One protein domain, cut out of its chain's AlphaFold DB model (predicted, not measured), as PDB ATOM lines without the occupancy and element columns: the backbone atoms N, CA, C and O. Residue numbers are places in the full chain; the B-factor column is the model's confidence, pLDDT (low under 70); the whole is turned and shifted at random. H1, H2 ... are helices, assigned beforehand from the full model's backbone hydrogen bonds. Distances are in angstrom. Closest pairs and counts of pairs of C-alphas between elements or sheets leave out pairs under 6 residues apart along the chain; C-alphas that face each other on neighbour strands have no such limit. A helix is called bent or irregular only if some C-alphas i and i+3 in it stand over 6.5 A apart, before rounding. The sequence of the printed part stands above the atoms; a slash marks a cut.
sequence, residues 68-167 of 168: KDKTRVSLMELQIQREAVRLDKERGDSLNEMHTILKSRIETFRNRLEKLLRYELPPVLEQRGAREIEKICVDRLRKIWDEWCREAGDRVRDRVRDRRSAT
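What this domain is: This is residues 68 to 167 of the 168 residues of an uncharacterized protein of Verrucomicrobia bacterium (UniProt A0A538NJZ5). A long helix, H1, runs almost the whole length of the model, and a second long helix, H3, folds back after a turn that holds the very short H2 and crosses the later part of H1 at a shallow angle. The long arm of H1, residues 68 to 101, sticks out free and makes much of the length, and residues 153 to 167, of which 153 to 165 belong to H3, also stand free. The printed part has 100 residues with three named helices, in the order H1, H2, H3, and no named strand; its class is all helix, with 93 residues in helices. The whole is extended, with a radius of gyration of the C-alphas of 24.8 A and spans of 88 by 24 by 19 A.

Where its parts are: H1 covers residues 68 to 120 and is 75.9 A long from first to last C-alpha; it begins with C-alpha 68 at (204.023, 282.602, 275.150) and ends with C-alpha 120 at (265.286, 246.022, 301.020). It is neither bent nor irregular, but only just: C-alphas 117 and 120 are 6.3 A apart. After one residue comes H2, residues 122 to 125, which is 5.3 A long. After four more residues comes H3, residues 130 to 165, which is 52.9 A long and ends with C-alpha 165 at (246.355, 277.784, 282.140).

How they stand to each other: H1 and H3 touch, with 4 pairs of C-alphas within 8 A; the closest C-alphas, those of Phe 109 and Trp 148, are 7.1 A apart. H1 touches H3 with residues 109 to 113 alone, and H3 touches H1 with residues 141 to 148 alone. The two run opposite ways at a shallow tilt of 31 degrees. H2 and H3 are close but not clearly touching; their closest C-alphas, those of Leu 125 and Ile 133, are 6.1 A apart. H1 and H2 meet only through their link. In H1 and H3 every pair of O of residue i and N of residue i+4 is within hydrogen-bond range; H2, with four residues, is too short for such a pair.

The domain as a whole: The C-alphas of Lys 68 and Gln 127 are the two farthest apart, at 88.2 A. Without the stretches that stand free, the body has 51 residues and spans 37 by 18 by 11 A. The printed part has no cut, and the links from H1 to H2 and from H2 to H3 are tight. The mean pLDDT of the printed part is 83.2; residues 68 to 72, residue 164 and residues 166 to 167 are under 70.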
ATOM      1  N   LYS A  68     202.592 282.271 275.235       55.78
ATOM      2  CA  LYS A  68     204.023 282.602 275.150       55.78
ATOM      3  C   LYS A  68     204.788 282.617 276.475       55.78
ATOM      4  O   LYS A  68     205.893 282.092 276.527       55.78
ATOM      5  N   ASP A  69     204.249 283.219 277.523       56.81
ATOM      6  CA  ASP A  69     204.915 283.319 278.818       56.81
ATOM      7  C   ASP A  69     204.862 281.990 279.584       56.81
ATOM      8  O   ASP A  69     205.849 281.624 280.215       56.81
ATOM      9  N   LYS A  70     203.776 281.205 279.460       61.41
ATOM     10  CA  LYS A  70     203.745 279.823 279.978       61.41
ATOM     11  C   LYS A  70     204.794 278.969 279.283       61.41
ATOM     12  O   LYS A  70     205.584 278.314 279.950       61.41
ATOM     13  N   THR A  71     204.857 279.037 277.952       68.50
ATOM     14  CA  THR A  71     205.894 278.347 277.181       68.50
ATOM     15  C   THR A  71     207.291 278.817 277.579       68.50
ATOM     16  O   THR A  71     208.195 277.995 277.677       68.50
ATOM     17  N   ARG A  72     207.486 280.109 277.866       69.75
ATOM     18  CA  ARG A  72     208.774 280.644 278.323       69.75
ATOM     19  C   ARG A  72     209.172 280.104 279.695       69.75
ATOM     20  O   ARG A  72     210.317 279.694 279.847       69.75
ATOM     21  N   VAL A  73     208.252 280.070 280.659       71.00
ATOM     22  CA  VAL A  73     208.503 279.478 281.982       71.00
ATOM     23  C   VAL A  73     208.826 277.990 281.845       71.00
ATOM     24  O   VAL A  73     209.864 277.564 282.337       71.00
ATOM     25  N   SER A  74     208.043 277.231 281.074       72.44
ATOM     26  CA  SER A  74     208.314 275.806 280.835       72.44
ATOM     27  C   SER A  74     209.646 275.560 280.115       72.44
ATOM     28  O   SER A  74     210.350 274.602 280.424       72.44
ATOM     29  N   LEU A  75     210.041 276.426 279.177       76.06
ATOM     30  CA  LEU A  75     211.360 276.356 278.540       76.06
ATOM     31  C   LEU A  75     212.490 276.631 279.537       76.06
ATOM     32  O   LEU A  75     213.505 275.940 279.497       76.06
ATOM     33  N   MET A  76     212.320 277.608 280.430       76.50
ATOM     34  CA  MET A  76     213.301 277.899 281.478       76.50
ATOM     35  C   MET A  76     213.407 276.742 282.480       76.50
ATOM     36  O   MET A  76     214.514 276.364 282.843       76.50
ATOM     37  N   GLU A  77     212.294 276.121 282.869       78.69
ATOM     38  CA  GLU A  77     212.283 274.926 283.724       78.69
ATOM     39  C   GLU A  77     213.015 273.747 283.066       78.69
ATOM     40  O   GLU A  77     213.858 273.112 283.700       78.69
ATOM     41  N   LEU A  78     212.773 273.498 281.774       85.12
ATOM     42  CA  LEU A  78     213.492 272.473 281.010       85.12
ATOM     43  C   LEU A  78     214.992 272.771 280.897       85.12
ATOM     44  O   LEU A  78     215.808 271.850 280.953       85.12
ATOM     45  N   GLN A  79     215.377 274.040 280.741       82.19
ATOM     46  CA  GLN A  79     216.785 274.443 280.746       82.19
ATOM     47  C   GLN A  79     217.431 274.206 282.112       82.19
ATOM     48  O   GLN A  79     218.514 273.632 282.167       82.19
ATOM     49  N   ILE A  80     216.749 274.565 283.202       83.50
ATOM     50  CA  ILE A  80     217.228 274.319 284.569       83.50
ATOM     51  C   ILE A  80     217.440 272.820 284.803       83.50
ATOM     52  O   ILE A  80     218.480 272.423 285.318       83.50
ATOM     53  N   GLN A  81     216.496 271.974 284.380       81.44
ATOM     54  CA  GLN A  81     216.625 270.520 284.511       81.44
ATOM     55  C   GLN A  81     217.792 269.959 283.690       81.44
ATOM     56  O   GLN A  81     218.539 269.115 284.180       81.44
ATOM     57  N   ARG A  82     217.985 270.438 282.454       81.31
ATOM     58  CA  ARG A  82     219.124 270.027 281.615       81.31
ATOM     59  C   ARG A  82     220.459 270.422 282.232       81.31
ATOM     60  O   ARG A  82     221.368 269.596 282.261       81.31
ATOM     61  N   GLU A  83     220.567 271.647 282.734       79.56
ATOM     62  CA  GLU A  83     221.778 272.110 283.412       79.56
ATOM     63  C   GLU A  83     222.025 271.332 284.709       79.56
ATOM     64  O   GLU A  83     223.160 270.962 284.980       79.56
ATOM     65  N   ALA A  84     220.985 270.975 285.468       79.75
ATOM     66  CA  ALA A  84     221.135 270.124 286.649       79.75
ATOM     67  C   ALA A  84     221.704 268.736 286.297       79.75
ATOM     68  O   ALA A  84     222.686 268.306 286.897       79.75
ATOM     69  N   VAL A  85     221.156 268.070 285.272       79.75
ATOM     70  CA  VAL A  85     221.665 266.769 284.796       79.75
ATOM     71  C   VAL A  85     223.100 266.883 284.286       79.75
ATOM     72  O   VAL A  85     223.924 266.004 284.541       79.75
ATOM     73  N   ARG A  86     223.421 267.968 283.574       85.06
ATOM     74  CA  ARG A  86     224.780 268.237 283.105       85.06
ATOM     75  C   ARG A  86     225.747 268.406 284.277       85.06
ATOM     76  O   ARG A  86     226.789 267.760 284.279       85.06
ATOM     77  N   LEU A  87     225.390 269.218 285.269       79.31
ATOM     78  CA  LEU A  87     226.201 269.434 286.468       79.31
ATOM     79  C   LEU A  87     226.404 268.139 287.255       79.31
ATOM     80  O   LEU A  87     227.507 267.883 287.731       79.31
ATOM     81  N   ASP A  88     225.378 267.300 287.373       75.81
ATOM     82  CA  ASP A  88     225.499 266.013 288.060       75.81
ATOM     83  C   ASP A  88     226.378 265.025 287.288       75.81
ATOM     84  O   ASP A  88     227.168 264.302 287.898       75.81
ATOM     85  N   LYS A  89     226.330 265.046 285.951       78.00
ATOM     86  CA  LYS A  89     227.266 264.286 285.119       78.00
ATOM     87  C   LYS A  89     228.701 264.792 285.282       78.00
ATOM     88  O   LYS A  89     229.591 263.991 285.536       78.00
ATOM     89  N   GLU A  90     228.923 266.103 285.224       76.44
ATOM     90  CA  GLU A  90     230.245 266.713 285.434       76.44
ATOM     91  C   GLU A  90     230.796 266.409 286.841       76.44
ATOM     92  O   GLU A  90     231.991 266.140 287.005       76.44
ATOM     93  N   ARG A  91     229.930 266.376 287.864       75.88
ATOM     94  CA  ARG A  91     230.277 265.928 289.223       75.88
ATOM     95  C   ARG A  91     230.639 264.446 289.258       75.88
ATOM     96  O   ARG A  91     231.663 264.099 289.844       75.88
ATOM     97  N   GLY A  92     229.834 263.583 288.640       79.69
ATOM     98  CA  GLY A  92     230.090 262.143 288.562       79.69
ATOM     99  C   GLY A  92     231.399 261.820 287.840       79.69
ATOM    100  O   GLY A  92     232.213 261.048 288.347       79.69
ATOM    101  N   ASP A  93     231.651 262.479 286.712       78.31
ATOM    102  CA  ASP A  93     232.886 262.344 285.940       78.31
ATOM    103  C   ASP A  93     234.099 262.829 286.753       78.31
ATOM    104  O   ASP A  93     235.120 262.142 286.813       78.31
ATOM    105  N   SER A  94     233.963 263.945 287.479       76.00
ATOM    106  CA  SER A  94     235.006 264.443 288.390       76.00
ATOM    107  C   SER A  94     235.310 263.462 289.529       76.00
ATOM    108  O   SER A  94     236.477 263.252 289.872       76.00
ATOM    109  N   LEU A  95     234.284 262.835 290.114       78.06
ATOM    110  CA  LEU A  95     234.454 261.826 291.163       78.06
ATOM    111  C   LEU A  95     235.134 260.560 290.629       78.06
ATOM    112  O   LEU A  95     236.035 260.028 291.281       78.06
ATOM    113  N   ASN A  96     234.764 260.104 289.432       79.44
ATOM    114  CA  ASN A  96     235.401 258.960 288.778       79.44
ATOM    115  C   ASN A  96     236.873 259.233 288.440       79.44
ATOM    116  O   ASN A  96     237.729 258.359 288.628       79.44
ATOM    117  N   GLU A  97     237.191 260.451 287.994       79.88
ATOM    118  CA  GLU A  97     238.570 260.887 287.777       79.88
ATOM    119  C   GLU A  97     239.361 260.822 289.095       79.88
ATOM    120  O   GLU A  97     240.411 260.176 289.159       79.88
ATOM    121  N   MET A  98     238.824 261.408 290.177       80.00
ATOM    122  CA  MET A  98     239.439 261.359 291.510       80.00
ATOM    123  C   MET A  98     239.657 259.926 291.993       80.00
ATOM    124  O   MET A  98     240.736 259.610 292.494       80.00
ATOM    125  N   HIS A  99     238.672 259.049 291.813       81.25
ATOM    126  CA  HIS A  99     238.766 257.654 292.226       81.25
ATOM    127  C   HIS A  99     239.868 256.907 291.463       81.25
ATOM    128  O   HIS A  99     240.678 256.203 292.067       81.25
ATOM    129  N   THR A 100     239.972 257.118 290.148       83.44
ATOM    130  CA  THR A 100     241.018 256.510 289.308       83.44
ATOM    131  C   THR A 100     242.415 256.981 289.721       83.44
ATOM    132  O   THR A 100     243.350 256.182 289.856       83.44
ATOM    133  N   ILE A 101     242.563 258.279 289.995       85.44
ATOM    134  CA  ILE A 101     243.819 258.862 290.483       85.44
ATOM    135  C   ILE A 101     244.175 258.291 291.856       85.44
ATOM    136  O   ILE A 101     245.315 257.885 292.069       85.44
ATOM    137  N   LEU A 102     243.224 258.237 292.787       85.44
ATOM    138  CA  LEU A 102     243.475 257.724 294.128       85.44
ATOM    139  C   LEU A 102     243.880 256.247 294.080       85.44
ATOM    140  O   LEU A 102     244.882 255.870 294.684       85.44
ATOM    141  N   LYS A 103     243.165 255.435 293.294       89.56
ATOM    142  CA  LYS A 103     243.465 254.015 293.100       89.56
ATOM    143  C   LYS A 103     244.887 253.802 292.578       89.56
ATOM    144  O   LYS A 103     245.650 253.059 293.185       89.56
ATOM    145  N   SER A 104     245.279 254.496 291.507       87.81
ATOM    146  CA  SER A 104     246.648 254.394 290.964       87.81
ATOM    147  C   SER A 104     247.733 254.832 291.962       87.81
ATOM    148  O   SER A 104     248.815 254.239 292.012       87.81
ATOM    149  N   ARG A 105     247.449 255.835 292.804       86.00
ATOM    150  CA  ARG A 105     248.372 256.296 293.854       86.00
ATOM    151  C   ARG A 105     248.537 255.276 294.973       86.00
ATOM    152  O   ARG A 105     249.662 255.055 295.416       86.00
ATOM    153  N   ILE A 106     247.436 254.670 295.412       90.25
ATOM    154  CA  ILE A 106     247.450 253.602 296.416       90.25
ATOM    155  C   ILE A 106     248.242 252.405 295.888       90.25
ATOM    156  O   ILE A 106     249.087 251.879 296.607       90.25
ATOM    157  N   GLU A 107     248.051 252.030 294.622       91.94
ATOM    158  CA  GLU A 107     248.789 250.923 294.002       91.94
ATOM    159  C   GLU A 107     250.299 251.195 293.960       91.94
ATOM    160  O   GLU A 107     251.114 250.345 294.312       91.94
ATOM    161  N   THR A 108     250.693 252.424 293.609       90.12
ATOM    162  CA  THR A 108     252.107 252.832 293.607       90.12
ATOM    163  C   THR A 108     252.718 252.753 295.008       90.12
ATOM    164  O   THR A 108     253.832 252.257 295.176       90.12
ATOM    165  N   PHE A 109     251.988 253.222 296.025       90.69
ATOM    166  CA  PHE A 109     252.425 253.151 297.419       90.69
ATOM    167  C   PHE A 109     252.562 251.702 297.897       90.69
ATOM    168  O   PHE A 109     253.589 251.336 298.470       90.69
ATOM    169  N   ARG A 110     251.572 250.860 297.587       93.44
ATOM    170  CA  ARG A 110     251.594 249.424 297.877       93.44
ATOM    171  C   ARG A 110     252.817 248.747 297.257       93.44
ATOM    172  O   ARG A 110     253.524 248.041 297.966       93.44
ATOM    173  N   ASN A 111     253.114 249.010 295.985       93.62
ATOM    174  CA  ASN A 111     254.278 248.434 295.305       93.62
ATOM    175  C   ASN A 111     255.605 248.858 295.957       93.62
ATOM    176  O   ASN A 111     256.520 248.046 296.085       93.62
ATOM    177  N   ARG A 112     255.715 250.115 296.415       91.00
ATOM    178  CA  ARG A 112     256.895 250.586 297.164       91.00
ATOM    179  C   ARG A 112     257.032 249.879 298.512       91.00
ATOM    180  O   ARG A 112     258.133 249.453 298.853       91.00
ATOM    181  N   LEU A 113     255.934 249.725 299.251       92.31
ATOM    182  CA  LEU A 113     255.929 248.985 300.515       92.31
ATOM    183  C   LEU A 113     256.317 247.522 300.311       92.31
ATOM    184  O   LEU A 113     257.148 247.000 301.048       92.31
ATOM    185  N   GLU A 114     255.758 246.871 299.297       93.38
ATOM    186  CA  GLU A 114     256.075 245.485 298.979       93.38
ATOM    187  C   GLU A 114     257.551 245.320 298.614       93.38
ATOM    188  O   GLU A 114     258.204 244.396 299.100       93.38
ATOM    189  N   LYS A 115     258.111 246.256 297.839       93.56
ATOM    190  CA  LYS A 115     259.541 246.262 297.525       93.56
ATOM    191  C   LYS A 115     260.405 246.419 298.780       93.56
ATOM    192  O   LYS A 115     261.361 245.661 298.954       93.56
ATOM    193  N   LEU A 116     260.053 247.364 299.656       91.56
ATOM    194  CA  LEU A 116     260.762 247.594 300.915       91.56
ATOM    195  C   LEU A 116     260.759 246.322 301.778       91.56
ATOM    196  O   LEU A 116     261.811 245.880 302.233       91.56
ATOM    197  N   LEU A 117     259.582 245.724 301.972       90.69
ATOM    198  CA  LEU A 117     259.391 244.557 302.834       90.69
ATOM    199  C   LEU A 117     260.062 243.294 302.286       90.69
ATOM    200  O   LEU A 117     260.633 242.535 303.061       90.69
ATOM    201  N   ARG A 118     259.991 243.051 300.972       91.25
ATOM    202  CA  ARG A 118     260.488 241.802 300.376       91.25
ATOM    203  C   ARG A 118     261.971 241.814 300.041       91.25
ATOM    204  O   ARG A 118     262.584 240.754 300.073       91.25
ATOM    205  N   TYR A 119     262.534 242.965 299.675       92.81
ATOM    206  CA  TYR A 119     263.882 243.016 299.100       92.81
ATOM    207  C   TYR A 119     264.844 243.901 299.885       92.81
ATOM    208  O   TYR A 119     266.014 243.557 300.012       92.81
ATOM    209  N   GLU A 120     264.383 245.039 300.407       89.19
ATOM    210  CA  GLU A 120     265.286 246.022 301.020       89.19
ATOM    211  C   GLU A 120     265.499 245.784 302.517       89.19
ATOM    212  O   GLU A 120     266.604 245.986 303.016       89.19
ATOM    213  N   LEU A 121     264.462 245.353 303.243       89.56
ATOM    214  CA  LEU A 121     264.551 245.096 304.680       89.56
ATOM    215  C   LEU A 121     265.287 243.797 305.029       89.56
ATOM    216  O   LEU A 121     266.205 243.885 305.840       89.56
ATOM    217  N   PRO A 122     264.983 242.622 304.440       89.06
ATOM    218  CA  PRO A 122     265.594 241.357 304.857       89.06
ATOM    219  C   PRO A 122     267.127 241.389 305.023       89.06
ATOM    220  O   PRO A 122     267.587 241.058 306.116       89.06
ATOM    221  N   PRO A 123     267.929 241.900 304.061       88.75
ATOM    222  CA  PRO A 123     269.388 241.911 304.207       88.75
ATOM    223  C   PRO A 123     269.898 242.865 305.301       88.75
ATOM    224  O   PRO A 123     270.999 242.697 305.813       88.75
ATOM    225  N   VAL A 124     269.123 243.887 305.673       87.44
ATOM    226  CA  VAL A 124     269.506 244.861 306.711       87.44
ATOM    227  C   VAL A 124     269.197 244.330 308.114       87.44
ATOM    228  O   VAL A 124     269.809 244.772 309.089       87.44
ATOM    229  N   LEU A 125     268.252 243.390 308.221       89.38
ATOM    230  CA  LEU A 125     267.733 242.886 309.491       89.38
ATOM    231  C   LEU A 125     268.435 241.611 309.988       89.38
ATOM    232  O   LEU A 125     268.365 241.344 311.185       89.38
ATOM    233  N   GLU A 126     269.141 240.865 309.127       83.75
ATOM    234  CA  GLU A 126     269.709 239.530 309.424       83.75
ATOM    235  C   GLU A 126     270.680 239.455 310.622       83.75
ATOM    236  O   GLU A 126     270.990 238.363 311.088       83.75
ATOM    237  N   GLN A 127     271.140 240.583 311.173       86.12
ATOM    238  CA  GLN A 127     272.065 240.612 312.321       86.12
ATOM    239  C   GLN A 127     271.731 241.704 313.351       86.12
ATOM    240  O   GLN A 127     272.597 242.149 314.106       86.12
ATOM    241  N   ARG A 128     270.486 242.187 313.370       88.69
ATOM    242  CA  ARG A 128     270.066 243.309 314.224       88.69
ATOM    243  C   ARG A 128     269.258 242.830 315.425       88.69
ATOM    244  O   ARG A 128     268.467 241.898 315.331       88.69
ATOM    245  N   GLY A 129     269.425 243.499 316.564       90.94
ATOM    246  CA  GLY A 129     268.575 243.265 317.735       90.94
ATOM    247  C   GLY A 129     267.151 243.791 317.512       90.94
ATOM    248  O   GLY A 129     266.955 244.748 316.769       90.94
ATOM    249  N   ALA A 130     266.152 243.227 318.198       87.44
ATOM    250  CA  ALA A 130     264.734 243.566 317.989       87.44
ATOM    251  C   ALA A 130     264.419 245.079 318.056       87.44
ATOM    252  O   ALA A 130     263.659 245.587 317.236       87.44
ATOM    253  N   ARG A 131     265.055 245.821 318.976       87.06
ATOM    254  CA  ARG A 131     264.901 247.287 319.084       87.06
ATOM    255  C   ARG A 131     265.494 248.047 317.893       87.06
ATOM    256  O   ARG A 131     264.967 249.081 317.496       87.06
ATOM    257  N   GLU A 132     266.594 247.554 317.328       89.31
ATOM    258  CA  GLU A 132     267.197 248.150 316.131       89.31
ATOM    259  C   GLU A 132     266.351 247.854 314.893       89.31
ATOM    260  O   GLU A 132     266.145 248.747 314.077       89.31
ATOM    261  N   ILE A 133     265.810 246.634 314.789       89.19
ATOM    262  CA  ILE A 133     264.872 246.234 313.732       89.19
ATOM    263  C   ILE A 133     263.656 247.164 313.724       89.19
ATOM    264  O   ILE A 133     263.322 247.727 312.684       89.19
ATOM    265  N   GLU A 134     263.025 247.369 314.884       89.50
ATOM    266  CA  GLU A 134     261.870 248.258 315.020       89.50
ATOM    267  C   GLU A 134     262.200 249.679 314.546       89.50
ATOM    268  O   GLU A 134     261.495 250.229 313.698       89.50
ATOM    269  N   LYS A 135     263.317 250.244 315.022       92.00
ATOM    270  CA  LYS A 135     263.754 251.588 314.632       92.00
ATOM    271  C   LYS A 135     263.991 251.700 313.122       92.00
ATOM    272  O   LYS A 135     263.496 252.635 312.498       92.00
ATOM    273  N   ILE A 136     264.701 250.740 312.525       90.19
ATOM    274  CA  ILE A 136     264.997 250.722 311.084       90.19
ATOM    275  C   ILE A 136     263.704 250.642 310.265       90.19
ATOM    276  O   ILE A 136     263.545 251.386 309.295       90.19
ATOM    277  N   CYS A 137     262.774 249.771 310.657       88.50
ATOM    278  CA  CYS A 137     261.486 249.625 309.986       88.50
ATOM    279  C   CYS A 137     260.657 250.912 310.064       88.50
ATOM    280  O   CYS A 137     260.155 251.375 309.039       88.50
ATOM    281  N   VAL A 138     260.547 251.520 311.249       91.19
ATOM    282  CA  VAL A 138     259.786 252.763 311.452       91.19
ATOM    283  C   VAL A 138     260.394 253.921 310.661       91.19
ATOM    284  O   VAL A 138     259.660 254.618 309.958       91.19
ATOM    285  N   ASP A 139     261.716 254.099 310.704       92.88
ATOM    286  CA  ASP A 139     262.402 255.167 309.966       92.88
ATOM    287  C   ASP A 139     262.213 255.010 308.449       92.88
ATOM    288  O   ASP A 139     261.941 255.984 307.738       92.88
ATOM    289  N   ARG A 140     262.298 253.777 307.933       90.06
ATOM    290  CA  ARG A 140     262.103 253.490 306.502       90.06
ATOM    291  C   ARG A 140     260.659 253.691 306.059       90.06
ATOM    292  O   ARG A 140     260.435 254.313 305.022       90.06
ATOM    293  N   LEU A 141     259.690 253.223 306.843       91.25
ATOM    294  CA  LEU A 141     258.268 253.430 306.560       91.25
ATOM    295  C   LEU A 141     257.906 254.915 306.582       91.25
ATOM    296  O   LEU A 141     257.242 255.391 305.661       91.25
ATOM    297  N   ARG A 142     258.387 255.661 307.584       92.38
ATOM    298  CA  ARG A 142     258.172 257.109 307.675       92.38
ATOM    299  C   ARG A 142     258.767 257.832 306.470       92.38
ATOM    300  O   ARG A 142     258.090 258.665 305.880       92.38
ATOM    301  N   LYS A 143     259.976 257.464 306.038       92.25
ATOM    302  CA  LYS A 143     260.595 258.061 304.846       92.25
ATOM    303  C   LYS A 143     259.756 257.841 303.582       92.25
ATOM    304  O   LYS A 143     259.517 258.797 302.849       92.25
ATOM    305  N   ILE A 144     259.277 256.616 303.344       91.50
ATOM    306  CA  ILE A 144     258.412 256.318 302.189       91.50
ATOM    307  C   ILE A 144     257.097 257.099 302.277       91.50
ATOM    308  O   ILE A 144     256.622 257.614 301.264       91.50
ATOM    309  N   TRP A 145     256.513 257.198 303.472       89.31
ATOM    310  CA  TRP A 145     255.303 257.980 303.703       89.31
ATOM    311  C   TRP A 145     255.511 259.465 303.379       89.31
ATOM    312  O   TRP A 145     254.745 260.038 302.607       89.31
ATOM    313  N   ASP A 146     256.585 260.071 303.886       92.00
ATOM    314  CA  ASP A 146     256.898 261.485 303.662       92.00
ATOM    315  C   ASP A 146     257.193 261.793 302.187       92.00
ATOM    316  O   ASP A 146     256.823 262.854 301.678       92.00
ATOM    317  N   GLU A 147     257.864 260.876 301.485       90.88
ATOM    318  CA  GLU A 147     258.091 260.966 300.039       90.88
ATOM    319  C   GLU A 147     256.776 260.862 299.262       90.88
ATOM    320  O   GLU A 147     256.517 261.679 298.378       90.88
ATOM    321  N   TRP A 148     255.905 259.919 299.628       90.12
ATOM    322  CA  TRP A 148     254.590 259.774 299.008       90.12
ATOM    323  C   TRP A 148     253.708 261.008 299.238       90.12
ATOM    324  O   TRP A 148     253.088 261.495 298.295       90.12
ATOM    325  N   CYS A 149     253.697 261.571 300.450       88.31
ATOM    326  CA  CYS A 149     252.977 262.808 300.759       88.31
ATOM    327  C   CYS A 149     253.507 264.009 299.961       88.31
ATOM    328  O   CYS A 149     252.709 264.807 299.462       88.31
ATOM    329  N   ARG A 150     254.832 264.131 299.793       88.75
ATOM    330  CA  ARG A 150     255.443 265.184 298.964       88.75
ATOM    331  C   ARG A 150     255.071 265.039 297.492       88.75
ATOM    332  O   ARG A 150     254.517 265.972 296.918       88.75
ATOM    333  N   GLU A 151     255.264 263.855 296.912       86.81
ATOM    334  CA  GLU A 151     254.873 263.565 295.524       86.81
ATOM    335  C   GLU A 151     253.371 263.796 295.295       86.81
ATOM    336  O   GLU A 151     252.951 264.301 294.247       86.81
ATOM    337  N   ALA A 152     252.546 263.443 296.284       83.44
ATOM    338  CA  ALA A 152     251.112 263.657 296.235       83.44
ATOM    339  C   ALA A 152     250.752 265.148 296.204       83.44
ATOM    340  O   ALA A 152     249.840 265.509 295.455       83.44
ATOM    341  N   GLY A 153     251.456 265.979 296.981       83.25
ATOM    342  CA  GLY A 153     251.263 267.428 297.056       83.25
ATOM    343  C   GLY A 153     251.775 268.184 295.828       83.25
ATOM    344  O   GLY A 153     251.077 269.062 295.317       83.25
ATOM    345  N   ASP A 154     252.944 267.820 295.302       84.44
ATOM    346  CA  ASP A 154     253.542 268.485 294.134       84.44
ATOM    347  C   ASP A 154     252.693 268.286 292.876       84.44
ATOM    348  O   ASP A 154     252.320 269.251 292.214       84.44
ATOM    349  N   ARG A 155     252.219 267.061 292.626       73.94
ATOM    350  CA  ARG A 155     251.358 266.790 291.463       73.94
ATOM    351  C   ARG A 155     249.968 267.416 291.562       73.94
ATOM    352  O   ARG A 155     249.323 267.634 290.538       73.94
ATOM    353  N   VAL A 156     249.463 267.658 292.776       78.25
ATOM    354  CA  VAL A 156     248.210 268.414 292.957       78.25
ATOM    355  C   VAL A 156     248.435 269.874 292.575       78.25
ATOM    356  O   VAL A 156     247.608 270.440 291.860       78.25
ATOM    357  N   ARG A 157     249.569 270.466 292.973       78.38
ATOM    358  CA  ARG A 157     249.947 271.821 292.553       78.38
ATOM    359  C   ARG A 157     250.097 271.937 291.038       78.38
ATOM    360  O   ARG A 157     249.540 272.874 290.471       78.38
ATOM    361  N   ASP A 158     250.750 270.976 290.391       80.12
ATOM    362  CA  ASP A 158     250.941 270.989 288.935       80.12
ATOM    363  C   ASP A 158     249.606 270.926 288.179       80.12
ATOM    364  O   ASP A 158     249.344 271.757 287.315       80.12
ATOM    365  N   ARG A 159     248.675 270.050 288.582       73.31
ATOM    366  CA  ARG A 159     247.344 269.992 287.944       73.31
ATOM    367  C   ARG A 159     246.500 271.242 288.165       73.31
ATOM    368  O   ARG A 159     245.738 271.633 287.282       73.31
ATOM    369  N   VAL A 160     246.589 271.856 289.346       73.88
ATOM    370  CA  VAL A 160     245.902 273.131 289.616       73.88
ATOM    371  C   VAL A 160     246.471 274.231 288.721       73.88
ATOM    372  O   VAL A 160     245.712 275.073 288.239       73.88
ATOM    373  N   ARG A 161     247.782 274.210 288.464       77.62
ATOM    374  CA  ARG A 161     248.439 275.123 287.528       77.62
ATOM    375  C   ARG A 161     247.953 274.892 286.096       77.62
ATOM    376  O   ARG A 161     247.511 275.847 285.469       77.62
ATOM    377  N   ASP A 162     247.923 273.647 285.628       78.00
ATOM    378  CA  ASP A 162     247.492 273.304 284.264       78.00
ATOM    379  C   ASP A 162     246.025 273.669 283.994       78.00
ATOM    380  O   ASP A 162     245.704 274.230 282.947       78.00
ATOM    381  N   ARG A 163     245.119 273.440 284.960       71.12
ATOM    382  CA  ARG A 163     243.703 273.835 284.823       71.12
ATOM    383  C   ARG A 163     243.513 275.353 284.752       71.12
ATOM    384  O   ARG A 163     242.623 275.813 284.041       71.12
ATOM    385  N   ARG A 164     244.337 276.131 285.463       69.56
ATOM    386  CA  ARG A 164     244.315 277.604 285.392       69.56
ATOM    387  C   ARG A 164     244.840 278.120 284.054       69.56
ATOM    388  O   ARG A 164     244.313 279.102 283.554       69.56
ATOM    389  N   SER A 165     245.823 277.444 283.465       73.00
ATOM    390  CA  SER A 165     246.355 277.784 282.140       73.00
ATOM    391  C   SER A 165     245.382 277.456 281.004       73.00
ATOM    392  O   SER A 165     245.398 278.130 279.987       73.00
ATOM    393  N   ALA A 166     244.534 276.434 281.161       68.50
ATOM    394  CA  ALA A 166     243.559 276.021 280.142       68.50
ATOM    395  C   ALA A 166     242.254 276.844 280.138       68.50
ATOM    396  O   ALA A 166     241.426 276.678 279.246       68.50
ATOM    397  N   THR A 167     242.038 277.681 281.156       65.31
ATOM    398  CA  THR A 167     240.838 278.528 281.307       65.31
ATOM    399  C   THR A 167     241.111 280.019 281.085       65.31
ATOM    400  O   THR A 167     240.171 280.811 281.153       65.31
TER     401      THR A 167